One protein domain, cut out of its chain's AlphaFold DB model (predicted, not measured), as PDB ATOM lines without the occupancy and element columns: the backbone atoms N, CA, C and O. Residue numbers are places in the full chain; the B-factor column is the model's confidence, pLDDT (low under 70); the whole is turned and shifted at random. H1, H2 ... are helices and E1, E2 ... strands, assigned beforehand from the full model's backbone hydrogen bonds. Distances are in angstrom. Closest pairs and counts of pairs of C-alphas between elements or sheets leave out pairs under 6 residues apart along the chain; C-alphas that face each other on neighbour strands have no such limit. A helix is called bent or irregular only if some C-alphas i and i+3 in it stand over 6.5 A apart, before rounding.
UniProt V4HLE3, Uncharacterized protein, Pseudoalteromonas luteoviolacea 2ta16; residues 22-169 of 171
ATOM      1  N   TYR A  22     -15.010  41.716   2.808       73.38
ATOM      2  CA  TYR A  22     -16.473  41.782   2.655       73.38
ATOM      3  C   TYR A  22     -17.150  42.936   3.394       73.38
ATOM      4  O   TYR A  22     -18.241  43.325   2.985       73.38
ATOM      5  N   GLY A  23     -16.517  43.531   4.409       71.94
ATOM      6  CA  GLY A  23     -17.073  44.701   5.106       71.94
ATOM      7  C   GLY A  23     -17.155  45.965   4.240       71.94
ATOM      8  O   GLY A  23     -17.858  46.907   4.589       71.94
ATOM      9  N   LYS A  24     -16.450  45.999   3.101       76.69
ATOM     10  CA  LYS A  24     -16.464  47.136   2.162       76.69
ATOM     11  C   LYS A  24     -17.349  46.904   0.939       76.69
ATOM     12  O   LYS A  24     -17.597  47.847   0.187       76.69
ATOM     13  N   PHE A  25     -17.808  45.670   0.731       85.31
ATOM     14  CA  PHE A  25     -18.596  45.291  -0.433       85.31
ATOM     15  C   PHE A  25     -20.094  45.347  -0.132       85.31
ATOM     16  O   PHE A  25     -20.589  44.723   0.809       85.31
ATOM     17  N   PHE A  26     -20.820  46.051  -0.990       87.38
ATOM     18  CA  PHE A  26     -22.268  46.162  -0.964       87.38
ATOM     19  C   PHE A  26     -22.823  45.500  -2.214       87.38
ATOM     20  O   PHE A  26     -22.491  45.900  -3.321       87.38
ATOM     21  N   LEU A  27     -23.678  44.501  -2.059       87.62
ATOM     22  CA  LEU A  27     -24.414  43.922  -3.169       87.62
ATOM     23  C   LEU A  27     -25.659  44.766  -3.420       87.62
ATOM     24  O   LEU A  27     -26.469  44.935  -2.508       87.62
ATOM     25  N   ALA A  28     -25.820  45.265  -4.639       86.44
ATOM     26  CA  ALA A  28     -27.033  45.938  -5.070       86.44
ATOM     27  C   ALA A  28     -27.664  45.181  -6.239       86.44
ATOM     28  O   ALA A  28     -26.991  44.805  -7.198       86.44
ATOM     29  N   PHE A  29     -28.968  44.952  -6.155       83.94
ATOM     30  CA  PHE A  29     -29.704  44.214  -7.172       83.94
ATOM     31  C   PHE A  29     -31.107  44.763  -7.355       83.94
ATOM     32  O   PHE A  29     -31.694  45.369  -6.452       83.94
ATOM     33  N   ARG A  30     -31.643  44.555  -8.557       74.00
ATOM     34  CA  ARG A  30     -33.010  44.928  -8.890       74.00
ATOM     35  C   ARG A  30     -33.985  44.012  -8.156       74.00
ATOM     36  O   ARG A  30     -33.866  42.789  -8.221       74.00
ATOM     37  N   ASN A  31     -34.944  44.621  -7.467       72.12
ATOM     38  CA  ASN A  31     -36.066  43.903  -6.884       72.12
ATOM     39  C   ASN A  31     -37.107  43.591  -7.968       72.12
ATOM     40  O   ASN A  31     -37.240  44.302  -8.962       72.12
ATOM     41  N   THR A  32     -37.910  42.561  -7.731       66.88
ATOM     42  CA  THR A  32     -39.156  42.312  -8.467       66.88
ATOM     43  C   THR A  32     -40.147  43.480  -8.401       66.88
ATOM     44  O   THR A  32     -40.963  43.638  -9.307       66.88
ATOM     45  N   GLU A  33     -40.063  44.325  -7.369       68.88
ATOM     46  CA  GLU A  33     -40.748  45.619  -7.345       68.88
ATOM     47  C   GLU A  33     -40.133  46.568  -8.386       68.88
ATOM     48  O   GLU A  33     -38.920  46.796  -8.414       68.88
ATOM     49  N   GLN A  34     -40.982  47.132  -9.249       67.69
ATOM     50  CA  GLN A  34     -40.542  48.036 -10.304       67.69
ATOM     51  C   GLN A  34     -39.809  49.249  -9.713       67.69
ATOM     52  O   GLN A  34     -40.275  49.872  -8.763       67.69
ATOM     53  N   ASP A  35     -38.666  49.593 -10.314       70.69
ATOM     54  CA  ASP A  35     -37.861  50.759  -9.945       70.69
ATOM     55  C   ASP A  35     -37.380  50.758  -8.481       70.69
ATOM     56  O   ASP A  35     -37.163  51.820  -7.900       70.69
ATOM     57  N   VAL A  36     -37.161  49.582  -7.880       73.06
ATOM     58  CA  VAL A  36     -36.547  49.448  -6.551       73.06
ATOM     59  C   VAL A  36     -35.255  48.640  -6.630       73.06
ATOM     60  O   VAL A  36     -35.233  47.508  -7.113       73.06
ATOM     61  N   PHE A  37     -34.183  49.215  -6.091       77.12
ATOM     62  CA  PHE A  37     -32.943  48.506  -5.805       77.12
ATOM     63  C   PHE A  37     -32.915  48.080  -4.344       77.12
ATOM     64  O   PHE A  37     -33.291  48.837  -3.445       77.12
ATOM     65  N   VAL A  38     -32.449  46.860  -4.114       82.69
ATOM     66  CA  VAL A  38     -32.130  46.352  -2.784       82.69
ATOM     67  C   VAL A  38     -30.620  46.349  -2.643       82.69
ATOM     68  O   VAL A  38     -29.926  45.787  -3.485       82.69
ATOM     69  N   ILE A  39     -30.121  46.974  -1.579       85.38
ATOM     70  CA  ILE A  39     -28.705  46.975  -1.215       85.38
ATOM     71  C   ILE A  39     -28.520  46.166   0.065       85.38
ATOM     72  O   ILE A  39     -29.280  46.335   1.021       85.38
ATOM     73  N   THR A  40     -27.477  45.346   0.124       86.31
ATOM     74  CA  THR A  40     -27.030  44.693   1.354       86.31
ATOM     75  C   THR A  40     -25.513  44.701   1.467       86.31
ATOM     76  O   THR A  40     -24.800  44.667   0.471       86.31
ATOM     77  N   GLU A  41     -25.010  44.752   2.691       86.38
ATOM     78  CA  GLU A  41     -23.585  44.605   2.979       86.38
ATOM     79  C   GLU A  41     -23.215  43.118   2.951       86.38
ATOM     80  O   GLU A  41     -23.820  42.313   3.670       86.38
ATOM     81  N   LEU A  42     -22.212  42.738   2.153       82.00
ATOM     82  CA  LEU A  42     -21.874  41.326   1.954       82.00
ATOM     83  C   LEU A  42     -21.477  40.618   3.251       82.00
ATOM     84  O   LEU A  42     -21.848  39.460   3.452       82.00
ATOM     85  N   ALA A  43     -20.789  41.306   4.164       79.44
ATOM     86  CA  ALA A  43     -20.426  40.750   5.466       79.44
ATOM     87  C   ALA A  43     -21.647  40.278   6.283       79.44
ATOM     88  O   ALA A  43     -21.555  39.288   7.011       79.44
ATOM     89  N   LYS A  44     -22.808  40.932   6.127       77.69
ATOM     90  CA  LYS A  44     -24.042  40.591   6.857       77.69
ATOM     91  C   LYS A  44     -24.767  39.376   6.290       77.69
ATOM     92  O   LYS A  44     -25.514  38.732   7.021       77.69
ATOM     93  N   VAL A  45     -24.563  39.063   5.012       75.75
ATOM     94  CA  VAL A  45     -25.214  37.926   4.345       75.75
ATOM     95  C   VAL A  45     -24.305  36.700   4.267       75.75
ATOM     96  O   VAL A  45     -24.783  35.598   4.514       75.75
ATOM     97  N   ASN A  46     -23.000  36.876   4.033       68.69
ATOM     98  CA  ASN A  46     -22.052  35.775   3.812       68.69
ATOM     99  C   ASN A  46     -21.545  35.104   5.111       68.69
ATOM    100  O   ASN A  46     -20.930  34.043   5.087       68.69
ATOM    101  N   GLY A  47     -21.778  35.725   6.271       60.69
ATOM    102  CA  GLY A  47     -21.507  35.145   7.595       60.69
ATOM    103  C   GLY A  47     -22.732  35.109   8.508       60.69
ATOM    104  O   GLY A  47     -22.585  34.911   9.711       60.69
ATOM    105  N   GLY A  48     -23.912  35.384   7.948       61.72
ATOM    106  CA  GLY A  48     -25.122  35.699   8.694       61.72
ATOM    107  C   GLY A  48     -26.221  34.637   8.566       61.72
ATOM    108  O   GLY A  48     -25.943  33.444   8.635       61.72
ATOM    109  N   PRO A  49     -27.494  35.043   8.415       61.84
ATOM    110  CA  PRO A  49     -28.658  34.205   8.719       61.84
ATOM    111  C   PRO A  49     -29.014  33.139   7.666       61.84
ATOM    112  O   PRO A  49     -30.061  32.506   7.790       61.84
ATOM    113  N   GLY A  50     -28.191  32.950   6.629       73.06
ATOM    114  CA  GLY A  50     -28.516  32.071   5.501       73.06
ATOM    115  C   GLY A  50     -29.671  32.627   4.666       73.06
ATOM    116  O   GLY A  50     -30.708  31.977   4.514       73.06
ATOM    117  N   VAL A  51     -29.524  33.871   4.188       78.56
ATOM    118  CA  VAL A  51     -30.551  34.541   3.375       78.56
ATOM    119  C   VAL A  51     -30.738  33.800   2.057       78.56
ATOM    120  O   VAL A  51     -29.778  33.605   1.310       78.56
ATOM    121  N   LYS A  52     -31.991  33.466   1.734       86.50
ATOM    122  CA  LYS A  52     -32.340  32.811   0.474       86.50
ATOM    123  C   LYS A  52     -33.037  33.797  -0.448       86.50
ATOM    124  O   LYS A  52     -33.855  34.620  -0.029       86.50
ATOM    125  N   TYR A  53     -32.738  33.659  -1.727       84.81
ATOM    126  CA  TYR A  53     -33.247  34.521  -2.778       84.81
ATOM    127  C   TYR A  53     -34.026  33.681  -3.781       84.81
ATOM    128  O   TYR A  53     -33.713  32.510  -4.003       84.81
ATOM    129  N   ARG A  54     -35.039  34.267  -4.406       86.06
ATOM    130  CA  ARG A  54     -35.535  33.803  -5.694       86.06
ATOM    131  C   ARG A  54     -34.795  34.589  -6.752       86.06
ATOM    132  O   ARG A  54     -34.869  35.811  -6.758       86.06
ATOM    133  N   ILE A  55     -34.131  33.885  -7.650       85.12
ATOM    134  CA  ILE A  55     -33.574  34.468  -8.861       85.12
ATOM    135  C   ILE A  55     -34.470  34.120 -10.040       85.12
ATOM    136  O   ILE A  55     -34.922  32.980 -10.165       85.12
ATOM    137  N   GLN A  56     -34.731  35.107 -10.886       82.69
ATOM    138  CA  GLN A  56     -35.301  34.937 -12.208       82.69
ATOM    139  C   GLN A  56     -34.162  35.032 -13.233       82.69
ATOM    140  O   GLN A  56     -33.458  36.036 -13.296       82.69
ATOM    141  N   LEU A  57     -33.962  33.968 -14.007       77.31
ATOM    142  CA  LEU A  57     -32.901  33.842 -15.002       77.31
ATOM    143  C   LEU A  57     -33.347  34.403 -16.361       77.31
ATOM    144  O   LEU A  57     -34.484  34.133 -16.778       77.31
ATOM    145  N   PRO A  58     -32.455  35.099 -17.093       72.12
ATOM    146  CA  PRO A  58     -32.739  35.541 -18.449       72.12
ATOM    147  C   PRO A  58     -32.862  34.353 -19.407       72.12
ATOM    148  O   PRO A  58     -32.474  33.215 -19.124       72.12
ATOM    149  N   GLN A  59     -33.433  34.615 -20.581       69.50
ATOM    150  CA  GLN A  59     -33.751  33.576 -21.555       69.50
ATOM    151  C   GLN A  59     -32.505  32.915 -22.177       69.50
ATOM    152  O   GLN A  59     -32.569  31.727 -22.514       69.50
ATOM    153  N   GLU A  60     -31.373  33.604 -22.308       65.94
ATOM    154  CA  GLU A  60     -30.116  32.936 -22.676       65.94
ATOM    155  C   GLU A  60     -29.632  31.950 -21.601       65.94
ATOM    156  O   GLU A  60     -29.205  30.850 -21.949       65.94
ATOM    157  N   ASN A  61     -29.821  32.267 -20.314       63.56
ATOM    158  CA  ASN A  61     -29.241  31.531 -19.180       63.56
ATOM    159  C   ASN A  61     -30.231  30.576 -18.502       63.56
ATOM    160  O   ASN A  61     -30.114  30.260 -17.318       63.56
ATOM    161  N   LYS A  62     -31.224  30.097 -19.258       67.62
ATOM    162  CA  LYS A  62     -32.164  29.068 -18.792       67.62
ATOM    163  C   LYS A  62     -31.400  27.820 -18.373       67.62
ATOM    164  O   LYS A  62     -30.619  27.285 -19.159       67.62
ATOM    165  N   ILE A  63     -31.762  27.261 -17.225       65.25
ATOM    166  CA  ILE A  63     -31.282  25.941 -16.817       65.25
ATOM    167  C   ILE A  63     -31.871  24.891 -17.773       65.25
ATOM    168  O   ILE A  63     -33.094  24.759 -17.907       65.25
ATOM    169  N   ARG A  64     -30.995  24.140 -18.453       60.62
ATOM    170  CA  ARG A  64     -31.348  23.074 -19.406       60.62
ATOM    171  C   ARG A  64     -30.752  21.742 -18.953       60.62
ATOM    172  O   ARG A  64     -29.680  21.701 -18.362       60.62
ATOM    173  N   PHE A  65     -31.421  20.635 -19.269       58.78
ATOM    174  CA  PHE A  65     -30.824  19.304 -19.122       58.78
ATOM    175  C   PHE A  65     -30.008  18.929 -20.351       58.78
ATOM    176  O   PHE A  65     -30.454  19.145 -21.477       58.78
ATOM    177  N   LYS A  66     -28.889  18.227 -20.136       54.75
ATOM    178  CA  LYS A  66     -28.060  17.651 -21.210       54.75
ATOM    179  C   LYS A  66     -28.762  16.618 -22.092       54.75
ATOM    180  O   LYS A  66     -28.235  16.257 -23.136       54.75
ATOM    181  N   SER A  67     -29.897  16.057 -21.668       51.28
ATOM    182  CA  SER A  67     -30.573  15.009 -22.441       51.28
ATOM    183  C   SER A  67     -32.088  15.134 -22.415       51.28
ATOM    184  O   SER A  67     -32.677  15.524 -21.407       51.28
ATOM    185  N   SER A  68     -32.703  14.701 -23.513       48.22
ATOM    186  CA  SER A  68     -34.138  14.718 -23.805       48.22
ATOM    187  C   SER A  68     -35.048  14.012 -22.790       48.22
ATOM    188  O   SER A  68     -36.264  14.176 -22.884       48.22
ATOM    189  N   MET A  69     -34.501  13.294 -21.798       47.56
ATOM    190  CA  MET A  69     -35.270  12.628 -20.732       47.56
ATOM    191  C   MET A  69     -36.213  13.570 -19.970       47.56
ATOM    192  O   MET A  69     -37.250  13.131 -19.488       47.56
ATOM    193  N   LEU A  70     -35.891  14.864 -19.908       51.25
ATOM    194  CA  LEU A  70     -36.722  15.894 -19.276       51.25
ATOM    195  C   LEU A  70     -37.086  17.020 -20.258       51.25
ATOM    196  O   LEU A  70     -37.473  18.108 -19.852       51.25
ATOM    197  N   SER A  71     -37.008  16.765 -21.572       46.34
ATOM    198  CA  SER A  71     -37.330  17.747 -22.631       46.34
ATOM    199  C   SER A  71     -38.757  18.305 -22.570       46.34
ATOM    200  O   SER A  71     -39.037  19.338 -23.172       46.34
ATOM    201  N   LYS A  72     -39.662  17.646 -21.835       45.38
ATOM    202  CA  LYS A  72     -41.036  18.114 -21.612       45.38
ATOM    203  C   LYS A  72     -41.184  19.011 -20.383       45.38
ATOM    204  O   LYS A  72     -42.193  19.707 -20.264       45.38
ATOM    205  N   THR A  73     -40.215  19.021 -19.471       47.72
ATOM    206  CA  THR A  73     -40.266  19.867 -18.281       47.72
ATOM    207  C   THR A  73     -39.733  21.248 -18.632       47.72
ATOM    208  O   THR A  73     -38.534  21.506 -18.707       47.72
ATOM    209  N   LYS A  74     -40.713  22.098 -18.937       50.41
ATOM    210  CA  LYS A  74     -40.680  23.549 -19.111       50.41
ATOM    211  C   LYS A  74     -39.480  24.187 -18.406       50.41
ATOM    212  O   LYS A  74     -39.346  24.086 -17.194       50.41
ATOM    213  N   SER A  75     -38.648  24.839 -19.211       53.69
ATOM    214  CA  SER A  75     -37.543  25.722 -18.843       53.69
ATOM    215  C   SER A  75     -37.641  26.296 -17.421       53.69
ATOM    216  O   SER A  75     -38.610  26.983 -17.089       53.69
ATOM    217  N   TYR A  76     -36.630  26.034 -16.592       66.69
ATOM    218  CA  TYR A  76     -36.572  26.569 -15.232       66.69
ATOM    219  C   TYR A  76     -35.968  27.963 -15.272       66.69
ATOM    220  O   TYR A  76     -34.753  28.133 -15.321       66.69
ATOM    221  N   TYR A  77     -36.842  28.962 -15.300       72.81
ATOM    222  CA  TYR A  77     -36.435  30.363 -15.270       72.81
ATOM    223  C   TYR A  77     -36.338  30.921 -13.860       72.81
ATOM    224  O   TYR A  77     -35.943  32.063 -13.699       72.81
ATOM    225  N   SER A  78     -36.748  30.161 -12.846       80.94
ATOM    226  CA  SER A  78     -36.752  30.647 -11.478       80.94
ATOM    227  C   SER A  78     -36.215  29.593 -10.529       80.94
ATOM    228  O   SER A  78     -36.641  28.434 -10.562       80.94
ATOM    229  N   ALA A  79     -35.278  30.001  -9.681       85.38
ATOM    230  CA  ALA A  79     -34.639  29.134  -8.708       85.38
ATOM    231  C   ALA A  79     -34.545  29.810  -7.340       85.38
ATOM    232  O   ALA A  79     -34.410  31.028  -7.235       85.38
ATOM    233  N   LYS A  80     -34.621  29.002  -6.286       87.94
ATOM    234  CA  LYS A  80     -34.233  29.384  -4.937       87.94
ATOM    235  C   LYS A  80     -32.733  29.211  -4.826       87.94
ATOM    236  O   LYS A  80     -32.234  28.114  -5.080       87.94
ATOM    237  N   VAL A  81     -32.049  30.269  -4.429       87.56
ATOM    238  CA  VAL A  81     -30.594  30.305  -4.349       87.56
ATOM    239  C   VAL A  81     -30.111  30.836  -3.010       87.56
ATOM    240  O   VAL A  81     -30.837  31.545  -2.310       87.56
ATOM    241  N   GLU A  82     -28.880  30.484  -2.670       87.31
ATOM    242  CA  GLU A  82     -28.135  31.004  -1.526       87.31
ATOM    243  C   GLU A  82     -26.824  31.619  -2.013       87.31
ATOM    244  O   GLU A  82     -26.174  31.088  -2.913       87.31
ATOM    245  N   PHE A  83     -26.466  32.769  -1.450       84.38
ATOM    246  CA  PHE A  83     -25.224  33.461  -1.774       84.38
ATOM    247  C   PHE A  83     -24.041  32.748  -1.115       84.38
ATOM    248  O   PHE A  83     -24.042  32.579   0.101       84.38
ATOM    249  N   GLU A  84     -23.021  32.389  -1.894       80.75
ATOM    250  CA  GLU A  84     -21.819  31.721  -1.371       80.75
ATOM    251  C   GLU A  84     -20.609  32.657  -1.290       80.75
ATOM    252  O   GLU A  84     -19.694  32.439  -0.495       80.75
ATOM    253  N   GLY A  85     -20.591  33.720  -2.096       79.25
ATOM    254  CA  GLY A  85     -19.494  34.677  -2.075       79.25
ATOM    255  C   GLY A  85     -19.333  35.486  -3.352       79.25
ATOM    256  O   GLY A  85     -20.093  35.366  -4.314       79.25
ATOM    257  N   CYS A  86     -18.280  36.297  -3.332       82.25
ATOM    258  CA  CYS A  86     -17.799  37.068  -4.464       82.25
ATOM    259  C   CYS A  86     -16.391  36.586  -4.836       82.25
ATOM    260  O   CYS A  86     -15.563  36.361  -3.948       82.25
ATOM    261  N   TYR A  87     -16.140  36.398  -6.129       81.19
ATOM    262  CA  TYR A  87     -14.955  35.718  -6.650       81.19
ATOM    263  C   TYR A  87     -14.504  36.343  -7.961       81.19
ATOM    264  O   TYR A  87     -15.331  36.873  -8.692       81.19
ATOM    265  N   HIS A  88     -13.227  36.202  -8.303       81.69
ATOM    266  CA  HIS A  88     -12.811  36.356  -9.697       81.69
ATOM    267  C   HIS A  88     -12.969  35.030 -10.443       81.69
ATOM    268  O   HIS A  88     -12.596  33.983  -9.905       81.69
ATOM    269  N   ASN A  89     -13.519  35.075 -11.656       77.25
ATOM    270  CA  ASN A  89     -13.546  33.935 -12.571       77.25
ATOM    271  C   ASN A  89     -12.210  33.800 -13.338       77.25
ATOM    272  O   ASN A  89     -11.280  34.587 -13.147       77.25
ATOM    273  N   GLY A  90     -12.111  32.788 -14.208       66.38
ATOM    274  CA  GLY A  90     -10.909  32.520 -15.011       66.38
ATOM    275  C   GLY A  90     -10.546  33.621 -16.016       66.38
ATOM    276  O   GLY A  90      -9.391  33.691 -16.430       66.38
ATOM    277  N   ASP A  91     -11.495  34.500 -16.343       76.44
ATOM    278  CA  ASP A  91     -11.309  35.651 -17.234       76.44
ATOM    279  C   ASP A  91     -10.940  36.934 -16.462       76.44
ATOM    280  O   ASP A  91     -10.719  37.992 -17.052       76.44
ATOM    281  N   GLY A  92     -10.834  36.849 -15.130       75.00
ATOM    282  CA  GLY A  92     -10.516  37.973 -14.251       75.00
ATOM    283  C   GLY A  92     -11.708  38.878 -13.933       75.00
ATOM    284  O   GLY A  92     -11.526  39.913 -13.293       75.00
ATOM    285  N   GLU A  93     -12.922  38.506 -14.336       81.31
ATOM    286  CA  GLU A  93     -14.139  39.240 -13.999       81.31
ATOM    287  C   GLU A  93     -14.581  38.926 -12.573       81.31
ATOM    288  O   GLU A  93     -14.506  37.784 -12.108       81.31
ATOM    289  N   LEU A  94     -15.090  39.943 -11.880       83.38
ATOM    290  CA  LEU A  94     -15.714  39.759 -10.581       83.38
ATOM    291  C   LEU A  94     -17.121  39.180 -10.773       83.38
ATOM    292  O   LEU A  94     -17.955  39.742 -11.485       83.38
ATOM    293  N   VAL A  95     -17.395  38.069 -10.101       85.12
ATOM    294  CA  VAL A  95     -18.673  37.366 -10.139       85.12
ATOM    295  C   VAL A  95     -19.206  37.146  -8.730       85.12
ATOM    296  O   VAL A  95     -18.454  36.984  -7.764       85.12
ATOM    297  N   ILE A  96     -20.528  37.095  -8.613       86.56
ATOM    298  CA  ILE A  96     -21.198  36.502  -7.461       86.56
ATOM    299  C   ILE A  96     -21.492  35.040  -7.762       86.56
ATOM    300  O   ILE A  96     -22.074  34.731  -8.802       86.56
ATOM    301  N   ASN A  97     -21.134  34.155  -6.832       85.94
ATOM    302  CA  ASN A  97     -21.507  32.748  -6.899       85.94
ATOM    303  C   ASN A  97     -22.719  32.480  -6.007       85.94
ATOM    304  O   ASN A  97     -22.753  32.878  -4.837       85.94
ATOM    305  N   MET A  98     -23.709  31.790  -6.564       86.44
ATOM    306  CA  MET A  98     -24.921  31.402  -5.859       86.44
ATOM    307  C   MET A  98     -25.167  29.902  -6.001       86.44
ATOM    308  O   MET A  98     -25.209  29.390  -7.119       86.44
ATOM    309  N   ALA A  99     -25.399  29.208  -4.889       87.44
ATOM    310  CA  ALA A  99     -25.829  27.815  -4.893       87.44
ATOM    311  C   ALA A  99     -27.313  27.707  -5.239       87.44
ATOM    312  O   ALA A  99     -28.153  28.390  -4.651       87.44
ATOM    313  N   VAL A 100     -27.660  26.808  -6.160       87.25
ATOM    314  CA  VAL A 100     -29.048  26.481  -6.491       87.25
ATOM    315  C   VAL A 100     -29.583  25.475  -5.481       87.25
ATOM    316  O   VAL A 100     -29.188  24.313  -5.466       87.25
ATOM    317  N   LEU A 101     -30.534  25.910  -4.656       87.19
ATOM    318  CA  LEU A 101     -31.155  25.077  -3.626       87.19
ATOM    319  C   LEU A 101     -32.419  24.374  -4.129       87.19
ATOM    320  O   LEU A 101     -32.701  23.238  -3.749       87.19
ATOM    321  N   ARG A 102     -33.219  25.055  -4.959       86.88
ATOM    322  CA  ARG A 102     -34.489  24.522  -5.472       86.88
ATOM    323  C   ARG A 102     -34.865  25.169  -6.801       86.88
ATOM    324  O   ARG A 102     -34.672  26.361  -6.982       86.88
ATOM    325  N   LEU A 103     -35.482  24.416  -7.699       85.19
ATOM    326  CA  LEU A 103     -36.130  24.930  -8.900       85.19
ATOM    327  C   LEU A 103     -37.594  25.251  -8.583       85.19
ATOM    328  O   LEU A 103     -38.337  24.403  -8.077       85.19
ATOM    329  N   PHE A 104     -38.015  26.484  -8.861       75.69
ATOM    330  CA  PHE A 104     -39.416  26.863  -8.710       75.69
ATOM    331  C   PHE A 104     -40.271  26.217  -9.811       75.69
ATOM    332  O   PHE A 104     -39.769  25.830 -10.866       75.69
ATOM    333  N   ASN A 105     -41.577  26.081  -9.551       75.81
ATOM    334  CA  ASN A 105     -42.557  25.365 -10.388       75.81
ATOM    335  C   ASN A 105     -42.431  23.832 -10.407       75.81
ATOM    336  O   ASN A 105     -43.078  23.172 -11.221       75.81
ATOM    337  N   LEU A 106     -41.652  23.262  -9.483       76.56
ATOM    338  CA  LEU A 106     -41.604  21.827  -9.228       76.56
ATOM    339  C   LEU A 106     -41.947  21.499  -7.764       76.56
ATOM    340  O   LEU A 106     -41.643  22.292  -6.856       76.56
ATOM    341  N   PRO A 107     -42.517  20.305  -7.515       82.00
ATOM    342  CA  PRO A 107     -42.495  19.700  -6.190       82.00
ATOM    343  C   PRO A 107     -41.059  19.618  -5.663       82.00
ATOM    344  O   PRO A 107     -40.108  19.428  -6.425       82.00
ATOM    345  N   GLU A 108     -40.896  19.773  -4.353       83.31
ATOM    346  CA  GLU A 108     -39.580  19.859  -3.711       83.31
ATOM    347  C   GLU A 108     -38.728  18.607  -3.941       83.31
ATOM    348  O   GLU A 108     -37.571  18.710  -4.345       83.31
ATOM    349  N   GLU A 109     -39.323  17.423  -3.798       84.31
ATOM    350  CA  GLU A 109     -38.650  16.146  -4.054       84.31
ATOM    351  C   GLU A 109     -38.166  16.032  -5.505       84.31
ATOM    352  O   GLU A 109     -37.024  15.644  -5.755       84.31
ATOM    353  N   THR A 110     -39.000  16.441  -6.468       82.00
ATOM    354  CA  THR A 110     -38.649  16.448  -7.895       82.00
ATOM    355  C   THR A 110     -37.504  17.413  -8.177       82.00
ATOM    356  O   THR A 110     -36.569  17.069  -8.897       82.00
ATOM    357  N   SER A 111     -37.547  18.607  -7.584       83.25
ATOM    358  CA  SER A 111     -36.459  19.574  -7.679       83.25
ATOM    359  C   SER A 111     -35.151  18.990  -7.141       83.25
ATOM    360  O   SER A 111     -34.132  19.048  -7.820       83.25
ATOM    361  N   HIS A 112     -35.160  18.405  -5.942       84.00
ATOM    362  CA  HIS A 112     -33.951  17.834  -5.347       84.00
ATOM    363  C   HIS A 112     -33.392  16.666  -6.164       84.00
ATOM    364  O   HIS A 112     -32.177  16.572  -6.339       84.00
ATOM    365  N   ALA A 113     -34.255  15.797  -6.695       81.19
ATOM    366  CA  ALA A 113     -33.835  14.701  -7.564       81.19
ATOM    367  C   ALA A 113     -33.133  15.214  -8.831       81.19
ATOM    368  O   ALA A 113     -32.115  14.663  -9.244       81.19
ATOM    369  N   ILE A 114     -33.646  16.299  -9.413       78.88
ATOM    370  CA  ILE A 114     -33.059  16.960 -10.580       78.88
ATOM    371  C   ILE A 114     -31.688  17.558 -10.262       78.88
ATOM    372  O   ILE A 114     -30.740  17.295 -10.997       78.88
ATOM    373  N   LEU A 115     -31.573  18.332  -9.180       80.00
ATOM    374  CA  LEU A 115     -30.327  19.021  -8.818       80.00
ATOM    375  C   LEU A 115     -29.192  18.040  -8.487       80.00
ATOM    376  O   LEU A 115     -28.029  18.343  -8.719       80.00
ATOM    377  N   ARG A 116     -29.527  16.848  -7.979       82.50
ATOM    378  CA  ARG A 116     -28.566  15.770  -7.685       82.50
ATOM    379  C   ARG A 116     -28.228  14.905  -8.898       82.50
ATOM    380  O   ARG A 116     -27.388  14.012  -8.802       82.50
ATOM    381  N   HIS A 117     -28.905  15.104 -10.026       78.56
ATOM    382  CA  HIS A 117     -28.724  14.256 -11.190       78.56
ATOM    383  C   HIS A 117     -27.372  14.560 -11.868       78.56
ATOM    384  O   HIS A 117     -27.101  15.715 -12.178       78.56
ATOM    385  N   PRO A 118     -26.545  13.562 -12.231       70.62
ATOM    386  CA  PRO A 118     -25.197  13.790 -12.785       70.62
ATOM    387  C   PRO A 118     -25.180  14.483 -14.160       70.62
ATOM    388  O   PRO A 118     -24.151  14.965 -14.622       70.62
ATOM    389  N   LYS A 119     -26.328  14.520 -14.847       70.00
ATOM    390  CA  LYS A 119     -26.524  15.287 -16.095       70.00
ATOM    391  C   LYS A 119     -27.014  16.724 -15.872       70.00
ATOM    392  O   LYS A 119     -27.268  17.420 -16.854       70.00
ATOM    393  N   PHE A 120     -27.220  17.126 -14.623       70.00
ATOM    394  CA  PHE A 120     -27.534  18.494 -14.249       70.00
ATOM    395  C   PHE A 120     -26.217  19.242 -14.060       70.00
ATOM    396  O   PHE A 120     -25.423  18.911 -13.189       70.00
ATOM    397  N   GLU A 121     -25.948  20.193 -14.946       62.84
ATOM    398  CA  GLU A 121     -24.624  20.814 -15.048       62.84
ATOM    399  C   GLU A 121     -24.459  22.051 -14.165       62.84
ATOM    400  O   GLU A 121     -23.344  22.525 -13.980       62.84
ATOM    401  N   GLN A 122     -25.557  22.581 -13.626       70.69
ATOM    402  CA  GLN A 122     -25.583  23.938 -13.093       70.69
ATOM    403  C   GLN A 122     -26.150  23.985 -11.675       70.69
ATOM    404  O   GLN A 122     -27.216  24.543 -11.423       70.69
ATOM    405  N   ALA A 123     -25.422  23.367 -10.741       75.81
ATOM    406  CA  ALA A 123     -25.702  23.455  -9.305       75.81
ATOM    407  C   ALA A 123     -25.381  24.843  -8.720       75.81
ATOM    408  O   ALA A 123     -25.885  25.187  -7.653       75.81
ATOM    409  N   HIS A 124     -24.593  25.648  -9.437       81.94
ATOM    410  CA  HIS A 124     -24.270  27.025  -9.084       81.94
ATOM    411  C   HIS A 124     -24.580  27.962 -10.252       81.94
ATOM    412  O   HIS A 124     -24.449  27.591 -11.421       81.94
ATOM    413  N   ILE A 125     -24.981  29.186  -9.926       83.94
ATOM    414  CA  ILE A 125     -25.159  30.285 -10.869       83.94
ATOM    415  C   ILE A 125     -24.081  31.320 -10.563       83.94
ATOM    416  O   ILE A 125     -23.965  31.787  -9.430       83.94
ATOM    417  N   GLN A 126     -23.309  31.670 -11.586       83.50
ATOM    418  CA  GLN A 126     -22.356  32.770 -11.543       83.50
ATOM    419  C   GLN A 126     -22.971  33.969 -12.249       83.50
ATOM    420  O   GLN A 126     -23.449  33.844 -13.376       83.50
ATOM    421  N   ILE A 127     -22.987  35.108 -11.565       84.88
ATOM    422  CA  ILE A 127     -23.522  36.360 -12.098       84.88
ATOM    423  C   ILE A 127     -22.377  37.370 -12.120       84.88
ATOM    424  O   ILE A 127     -21.885  37.727 -11.043       84.88
ATOM    425  N   PRO A 128     -21.936  37.819 -13.305       83.75
ATOM    426  CA  PRO A 128     -21.011  38.938 -13.420       83.75
ATOM    427  C   PRO A 128     -21.571  40.189 -12.745       83.75
ATOM    428  O   PRO A 128     -22.785  40.416 -12.744       83.75
ATOM    429  N   VAL A 129     -20.690  41.005 -12.164       85.81
ATOM    430  CA  VAL A 129     -21.094  42.262 -11.523       85.81
ATOM    431  C   VAL A 129     -20.416  43.468 -12.136       85.81
ATOM    432  O   VAL A 129     -19.236  43.437 -12.481       85.81
ATOM    433  N   HIS A 130     -21.147  44.578 -12.180       85.81
ATOM    434  CA  HIS A 130     -20.548  45.886 -12.404       85.81
ATOM    435  C   HIS A 130     -20.102  46.479 -11.073       85.81
ATOM    436  O   HIS A 130     -20.853  46.489 -10.098       85.81
ATOM    437  N   ILE A 131     -18.874  46.988 -11.030       84.25
ATOM    438  CA  ILE A 131     -18.299  47.585  -9.826       84.25
ATOM    439  C   ILE A 131     -18.487  49.099  -9.881       84.25
ATOM    440  O   ILE A 131     -18.091  49.740 -10.855       84.25
ATOM    441  N   ARG A 132     -19.027  49.685  -8.810       83.31
ATOM    442  CA  ARG A 132     -19.050  51.137  -8.605       83.31
ATOM    443  C   ARG A 132     -18.462  51.508  -7.253       83.31
ATOM    444  O   ARG A 132     -18.729  50.853  -6.253       83.31
ATOM    445  N   LEU A 133     -17.672  52.575  -7.237       84.19
ATOM    446  CA  LEU A 133     -17.032  53.108  -6.037       84.19
ATOM    447  C   LEU A 133     -17.731  54.407  -5.637       84.19
ATOM    448  O   LEU A 133     -17.860  55.302  -6.469       84.19
ATOM    449  N   GLU A 134     -18.192  54.504  -4.394       81.50
ATOM    450  CA  GLU A 134     -18.848  55.702  -3.852       81.50
ATOM    451  C   GLU A 134     -18.709  55.717  -2.327       81.50
ATOM    452  O   GLU A 134     -18.882  54.677  -1.696       81.50
ATOM    453  N   ASP A 135     -18.374  56.869  -1.740       77.88
ATOM    454  CA  ASP A 135     -18.262  57.071  -0.284       77.88
ATOM    455  C   ASP A 135     -17.457  55.982   0.460       77.88
ATOM    456  O   ASP A 135     -17.909  55.434   1.467       77.88
ATOM    457  N   ASP A 136     -16.275  55.624  -0.058       78.75
ATOM    458  CA  ASP A 136     -15.399  54.549   0.454       78.75
ATOM    459  C   ASP A 136     -16.012  53.132   0.437       78.75
ATOM    460  O   ASP A 136     -15.496  52.199   1.064       78.75
ATOM    461  N   ARG A 137     -17.099  52.940  -0.316       82.06
ATOM    462  CA  ARG A 137     -17.798  51.661  -0.489       82.06
ATOM    463  C   ARG A 137     -17.643  51.136  -1.905       82.06
ATOM    464  O   ARG A 137     -17.549  51.893  -2.871       82.06
ATOM    465  N   VAL A 138     -17.668  49.810  -2.021       85.44
ATOM    466  CA  VAL A 138     -17.636  49.106  -3.301       85.44
ATOM    467  C   VAL A 138     -18.989  48.452  -3.546       85.44
ATOM    468  O   VAL A 138     -19.331  47.453  -2.919       85.44
ATOM    469  N   TYR A 139     -19.762  49.018  -4.462       85.19
ATOM    470  CA  TYR A 139     -21.054  48.496  -4.879       85.19
ATOM    471  C   TYR A 139     -20.869  47.484  -6.009       85.19
ATOM    472  O   TYR A 139     -20.346  47.808  -7.073       85.19
ATOM    473  N   LEU A 140     -21.310  46.258  -5.759       87.06
ATOM    474  CA  LEU A 140     -21.387  45.154  -6.701       87.06
ATOM    475  C   LEU A 140     -22.808  45.125  -7.251       87.06
ATOM    476  O   LEU A 140     -23.743  44.701  -6.569       87.06
ATOM    477  N   LEU A 141     -22.974  45.642  -8.459       85.12
ATOM    478  CA  LEU A 141     -24.259  45.741  -9.127       85.12
ATOM    479  C   LEU A 141     -24.483  44.456  -9.924       85.12
ATOM    480  O   LEU A 141     -23.726  44.175 -10.855       85.12
ATOM    481  N   LEU A 142     -25.501  43.677  -9.556       82.56
ATOM    482  CA  LEU A 142     -25.913  42.533 -10.371       82.56
ATOM    483  C   LEU A 142     -26.493  43.040 -11.697       82.56
ATOM    484  O   LEU A 142     -27.280  43.991 -11.703       82.56
ATOM    485  N   ASP A 143     -26.096  42.410 -12.804       68.69
ATOM    486  CA  ASP A 143     -26.583  42.752 -14.142       68.69
ATOM    487  C   ASP A 143     -28.124  42.718 -14.213       68.69
ATOM    488  O   ASP A 143     -28.790  41.826 -13.681       68.69
ATOM    489  N   SER A 144     -28.680  43.707 -14.911       62.56
ATOM    490  CA  SER A 144     -30.104  43.969 -15.130       62.56
ATOM    491  C   SER A 144     -30.902  42.813 -15.742       62.56
ATOM    492  O   SER A 144     -32.131  42.820 -15.654       62.56
ATOM    493  N   ALA A 145     -30.228  41.837 -16.354       69.75
ATOM    494  CA  ALA A 145     -30.853  40.647 -16.925       69.75
ATOM    495  C   ALA A 145     -31.341  39.638 -15.862       69.75
ATOM    496  O   ALA A 145     -32.120  38.738 -16.187       69.75
ATOM    497  N   TYR A 146     -30.906  39.780 -14.604       75.69
ATOM    498  CA  TYR A 146     -31.306  38.927 -13.487       75.69
ATOM    499  C   TYR A 146     -32.165  39.712 -12.493       75.69
ATOM    500  O   TYR A 146     -31.695  40.664 -11.871       75.69
ATOM    501  N   ASP A 147     -33.402  39.268 -12.274       78.06
ATOM    502  CA  ASP A 147     -34.238  39.820 -11.204       78.06
ATOM    503  C   ASP A 147     -34.102  38.955  -9.949       78.06
ATOM    504  O   ASP A 147     -34.250  37.729 -10.005       78.06
ATOM    505  N   LEU A 148     -33.843  39.587  -8.802       82.06
ATOM    506  CA  LEU A 148     -33.746  38.896  -7.521       82.06
ATOM    507  C   LEU A 148     -34.811  39.387  -6.541       82.06
ATOM    508  O   LEU A 148     -35.092  40.575  -6.405       82.06
ATOM    509  N   GLU A 149     -35.372  38.443  -5.800       82.94
ATOM    510  CA  GLU A 149     -36.277  38.693  -4.686       82.94
ATOM    511  C   GLU A 149     -35.716  38.027  -3.436       82.94
ATOM    512  O   GLU A 149     -35.377  36.844  -3.450       82.94
ATOM    513  N   VAL A 150     -35.638  38.770  -2.337       80.88
ATOM    514  CA  VAL A 150     -35.268  38.184  -1.048       80.88
ATOM    515  C   VAL A 150     -36.481  37.452  -0.482       80.88
ATOM    516  O   VAL A 150     -37.487  38.081  -0.173       80.88
ATOM    517  N   LEU A 151     -36.389  36.132  -0.326       77.44
ATOM    518  CA  LEU A 151     -37.521  35.309   0.119       77.44
ATOM    519  C   LEU A 151     -37.723  35.341   1.636       77.44
ATOM    520  O   LEU A 151     -38.831  35.122   2.112       77.44
ATOM    521  N   ASP A 152     -36.650  35.600   2.385       66.75
ATOM    522  CA  ASP A 152     -36.631  35.508   3.848       66.75
ATOM    523  C   ASP A 152     -36.544  36.890   4.543       66.75
ATOM    524  O   ASP A 152     -36.350  36.964   5.758       66.75
ATOM    525  N   ALA A 153     -36.682  37.998   3.798       54.22
ATOM    526  CA  ALA A 153     -36.380  39.350   4.295       54.22
ATOM    527  C   ALA A 153     -37.298  39.861   5.419       54.22
ATOM    528  O   ALA A 153     -36.884  40.755   6.154       54.22
ATOM    529  N   ASP A 154     -38.483  39.282   5.614       48.50
ATOM    530  CA  ASP A 154     -39.417  39.734   6.660       48.50
ATOM    531  C   ASP A 154     -39.220  39.051   8.023       48.50
ATOM    532  O   ASP A 154     -40.014  39.235   8.945       48.50
ATOM    533  N   LYS A 155     -38.111  38.328   8.222       50.72
ATOM    534  CA  LYS A 155     -37.647  37.959   9.568       50.72
ATOM    535  C   LYS A 155     -36.518  38.876  10.044       50.72
ATOM    536  O   LYS A 155     -35.408  38.424  10.253       50.72
ATOM    537  N   ALA A 156     -36.810  40.161  10.249       52.94
ATOM    538  CA  ALA A 156     -36.026  41.073  11.104       52.94
ATOM    539  C   ALA A 156     -34.498  41.155  10.857       52.94
ATOM    540  O   ALA A 156     -33.736  41.517  11.757       52.94
ATOM    541  N   TYR A 157     -34.019  40.849   9.653       57.16
ATOM    542  CA  TYR A 157     -32.611  41.023   9.313       57.16
ATOM    543  C   TYR A 157     -32.443  42.454   8.798       57.16
ATOM    544  O   TYR A 157     -32.684  42.728   7.625       57.16
ATOM    545  N   ASN A 158     -32.070  43.391   9.679       65.31
ATOM    546  CA  ASN A 158     -31.807  44.813   9.382       65.31
ATOM    547  C   ASN A 158     -30.579  45.025   8.455       65.31
ATOM    548  O   ASN A 158     -29.718  45.869   8.706       65.31
ATOM    549  N   CYS A 159     -30.435  44.207   7.416       71.56
ATOM    550  CA  CYS A 159     -29.309  44.175   6.493       71.56
ATOM    551  C   CYS A 159     -29.689  44.553   5.056       71.56
ATOM    552  O   CYS A 159     -28.791  44.623   4.219       71.56
ATOM    553  N   PHE A 160     -30.969  44.820   4.771       79.88
ATOM    554  CA  PHE A 160     -31.447  45.237   3.452       79.88
ATOM    555  C   PHE A 160     -31.952  46.676   3.468       79.88
ATOM    556  O   PHE A 160     -32.835  47.029   4.249       79.88
ATOM    557  N   PHE A 161     -31.436  47.486   2.551       80.25
ATOM    558  CA  PHE A 161     -31.922  48.834   2.284       80.25
ATOM    559  C   PHE A 161     -32.651  48.836   0.944       80.25
ATOM    560  O   PHE A 161     -32.126  48.325  -0.043       80.25
ATOM    561  N   ARG A 162     -33.860  49.402   0.904       78.62
ATOM    562  CA  ARG A 162     -34.629  49.579  -0.334       78.62
ATOM    563  C   ARG A 162     -34.508  51.020  -0.793       78.62
ATOM    564  O   ARG A 162     -34.791  51.933  -0.022       78.62
ATOM    565  N   VAL A 163     -34.127  51.220  -2.047       75.75
ATOM    566  CA  VAL A 163     -33.976  52.550  -2.637       75.75
ATOM    567  C   VAL A 163     -34.763  52.605  -3.940       75.75
ATOM    568  O   VAL A 163     -34.588  51.758  -4.814       75.75
ATOM    569  N   LYS A 164     -35.644  53.602  -4.077       73.06
ATOM    570  CA  LYS A 164     -36.353  53.853  -5.339       73.06
ATOM    571  C   LYS A 164     -35.379  54.410  -6.374       73.06
ATOM    572  O   LYS A 164     -34.589  55.293  -6.058       73.06
ATOM    573  N   LYS A 165     -35.500  53.972  -7.625       63.41
ATOM    574  CA  LYS A 165     -34.669  54.400  -8.757       63.41
ATOM    575  C   LYS A 165     -34.654  55.919  -8.935       63.41
ATOM    576  O   LYS A 165     -33.628  56.466  -9.301       63.41
ATOM    577  N   THR A 166     -35.753  56.610  -8.614       59.41
ATOM    578  CA  THR A 166     -35.828  58.082  -8.649       59.41
ATOM    579  C   THR A 166     -35.010  58.768  -7.550       59.41
ATOM    580  O   THR A 166     -34.489  59.851  -7.775       59.41
ATOM    581  N   ALA A 167     -34.854  58.144  -6.380       55.03
ATOM    582  CA  ALA A 167     -33.949  58.608  -5.322       55.03
ATOM    583  C   ALA A 167     -32.485  58.227  -5.611       55.03
ATOM    584  O   ALA A 167     -31.561  58.852  -5.108       55.03
ATOM    585  N   TRP A 168     -32.299  57.222  -6.463       60.44
ATOM    586  CA  TRP A 168     -31.031  56.819  -7.060       60.44
ATOM    587  C   TRP A 168     -30.745  57.580  -8.377       60.44
ATOM    588  O   TRP A 168     -29.802  57.259  -9.082       60.44
ATOM    589  N   ALA A 169     -31.546  58.578  -8.774       45.81
ATOM    590  CA  ALA A 169     -31.497  59.161 -10.125       45.81
ATOM    591  C   ALA A 169     -30.336  60.150 -10.386       45.81
ATOM    592  O   ALA A 169     -30.464  61.047 -11.214       45.81
TER     593      ALA A 169
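What this domain is: This is residues 22 to 169 of the 171 residues of an uncharacterized protein of Pseudoalteromonas luteoviolacea 2ta16 (UniProt V4HLE3). One long sheet of nine strands curls like part of a barrel and folds back on itself, bringing the edge strand E8 near E1 in the opposite leaf. H1, a short helix, packs on E1 and E4, while H2 lies at one end of the longest axis beside E5, and the link of residues 57 to 77 reaches out towards that same end. The printed part has 148 residues with two named helices and nine named strands, in the order E1 E2 H1 E3 E4 E5 H2 E6 E7 E8 E9. The sheet runs E8 E3 E4 E5 E6 E7 E1 E2 E9 and is mixed; the class is mostly strand. The whole is compact, with a radius of gyration of the C-alphas of 16.0 A and spans of 52 by 36 by 29 A.

How they stand to each other: E1, residues 25 to 30, and E2, residues 36 to 41, form a hairpin, with N 27 and O 40 2.8 A apart. H1, residues 42 to 46, is on the sheet at a height of 6.6 A, over none of its strands. E3, residues 52 to 56, E4, residues 78 to 88, and E5, residues 94 to 103, form a meander, each strand the antiparallel neighbour of the one before; N 53 and O 81 are 2.9 A apart, N 82 and O 99 3.0 A. E4 bends by 77 degrees at residue 82, and E5 by 55 degrees at residue 100. H2, residues 108 to 115, only grazes the sheet; its closest C-alpha pair with E5 is Leu 103 and Ser 111, 5.5 A apart. Every O i to N i+4 pair is within hydrogen-bond range in H1 and H2. E6, residues 124 to 134, is staggered: residues 124 to 128 pair with E5, N 127 and O 96 being 2.9 A apart, and residues 129 to 134 with E7, residues 137 to 142, where N 132 and O 139 are 2.9 A apart. E7 is parallel to E1, with N 140 and O 26 2.7 A apart. E8, residues 147 to 150, is antiparallel to E3, with N 149 and O 54 2.8 A apart; its closest C-alpha pair with E1 is Asp 147 and Arg 30, 5.7 A apart. E9, residues 160 to 164, is the other edge strand, antiparallel to E2, with N 39 and O 161 2.9 A apart. In this folded sheet, one sheet bent back into two leaves, E8 and E3 face E5, E6, E7, E1, E2 and E9, with E4 as the hinge.

Where its parts are: E1 begins at C-alpha 25, (-18.596, 45.291, -0.433). E4, E5 and E6 measure 24.7 A, 25.3 A and 29.7 A from first to last C-alpha, and H2 10.6 A. E9 ends at C-alpha 164, (-36.353, 53.853, -5.339).

The domain as a whole: The C-alphas of Met 69 and Asp 135 are the two farthest apart, 51.8 A. The printed part has no cut; the link from E3 to E4, 21 residues, is long. The mean pLDDT of the printed part is 74.7, and 42 residues are under 70, among them 59 to 76 and 152 to 158.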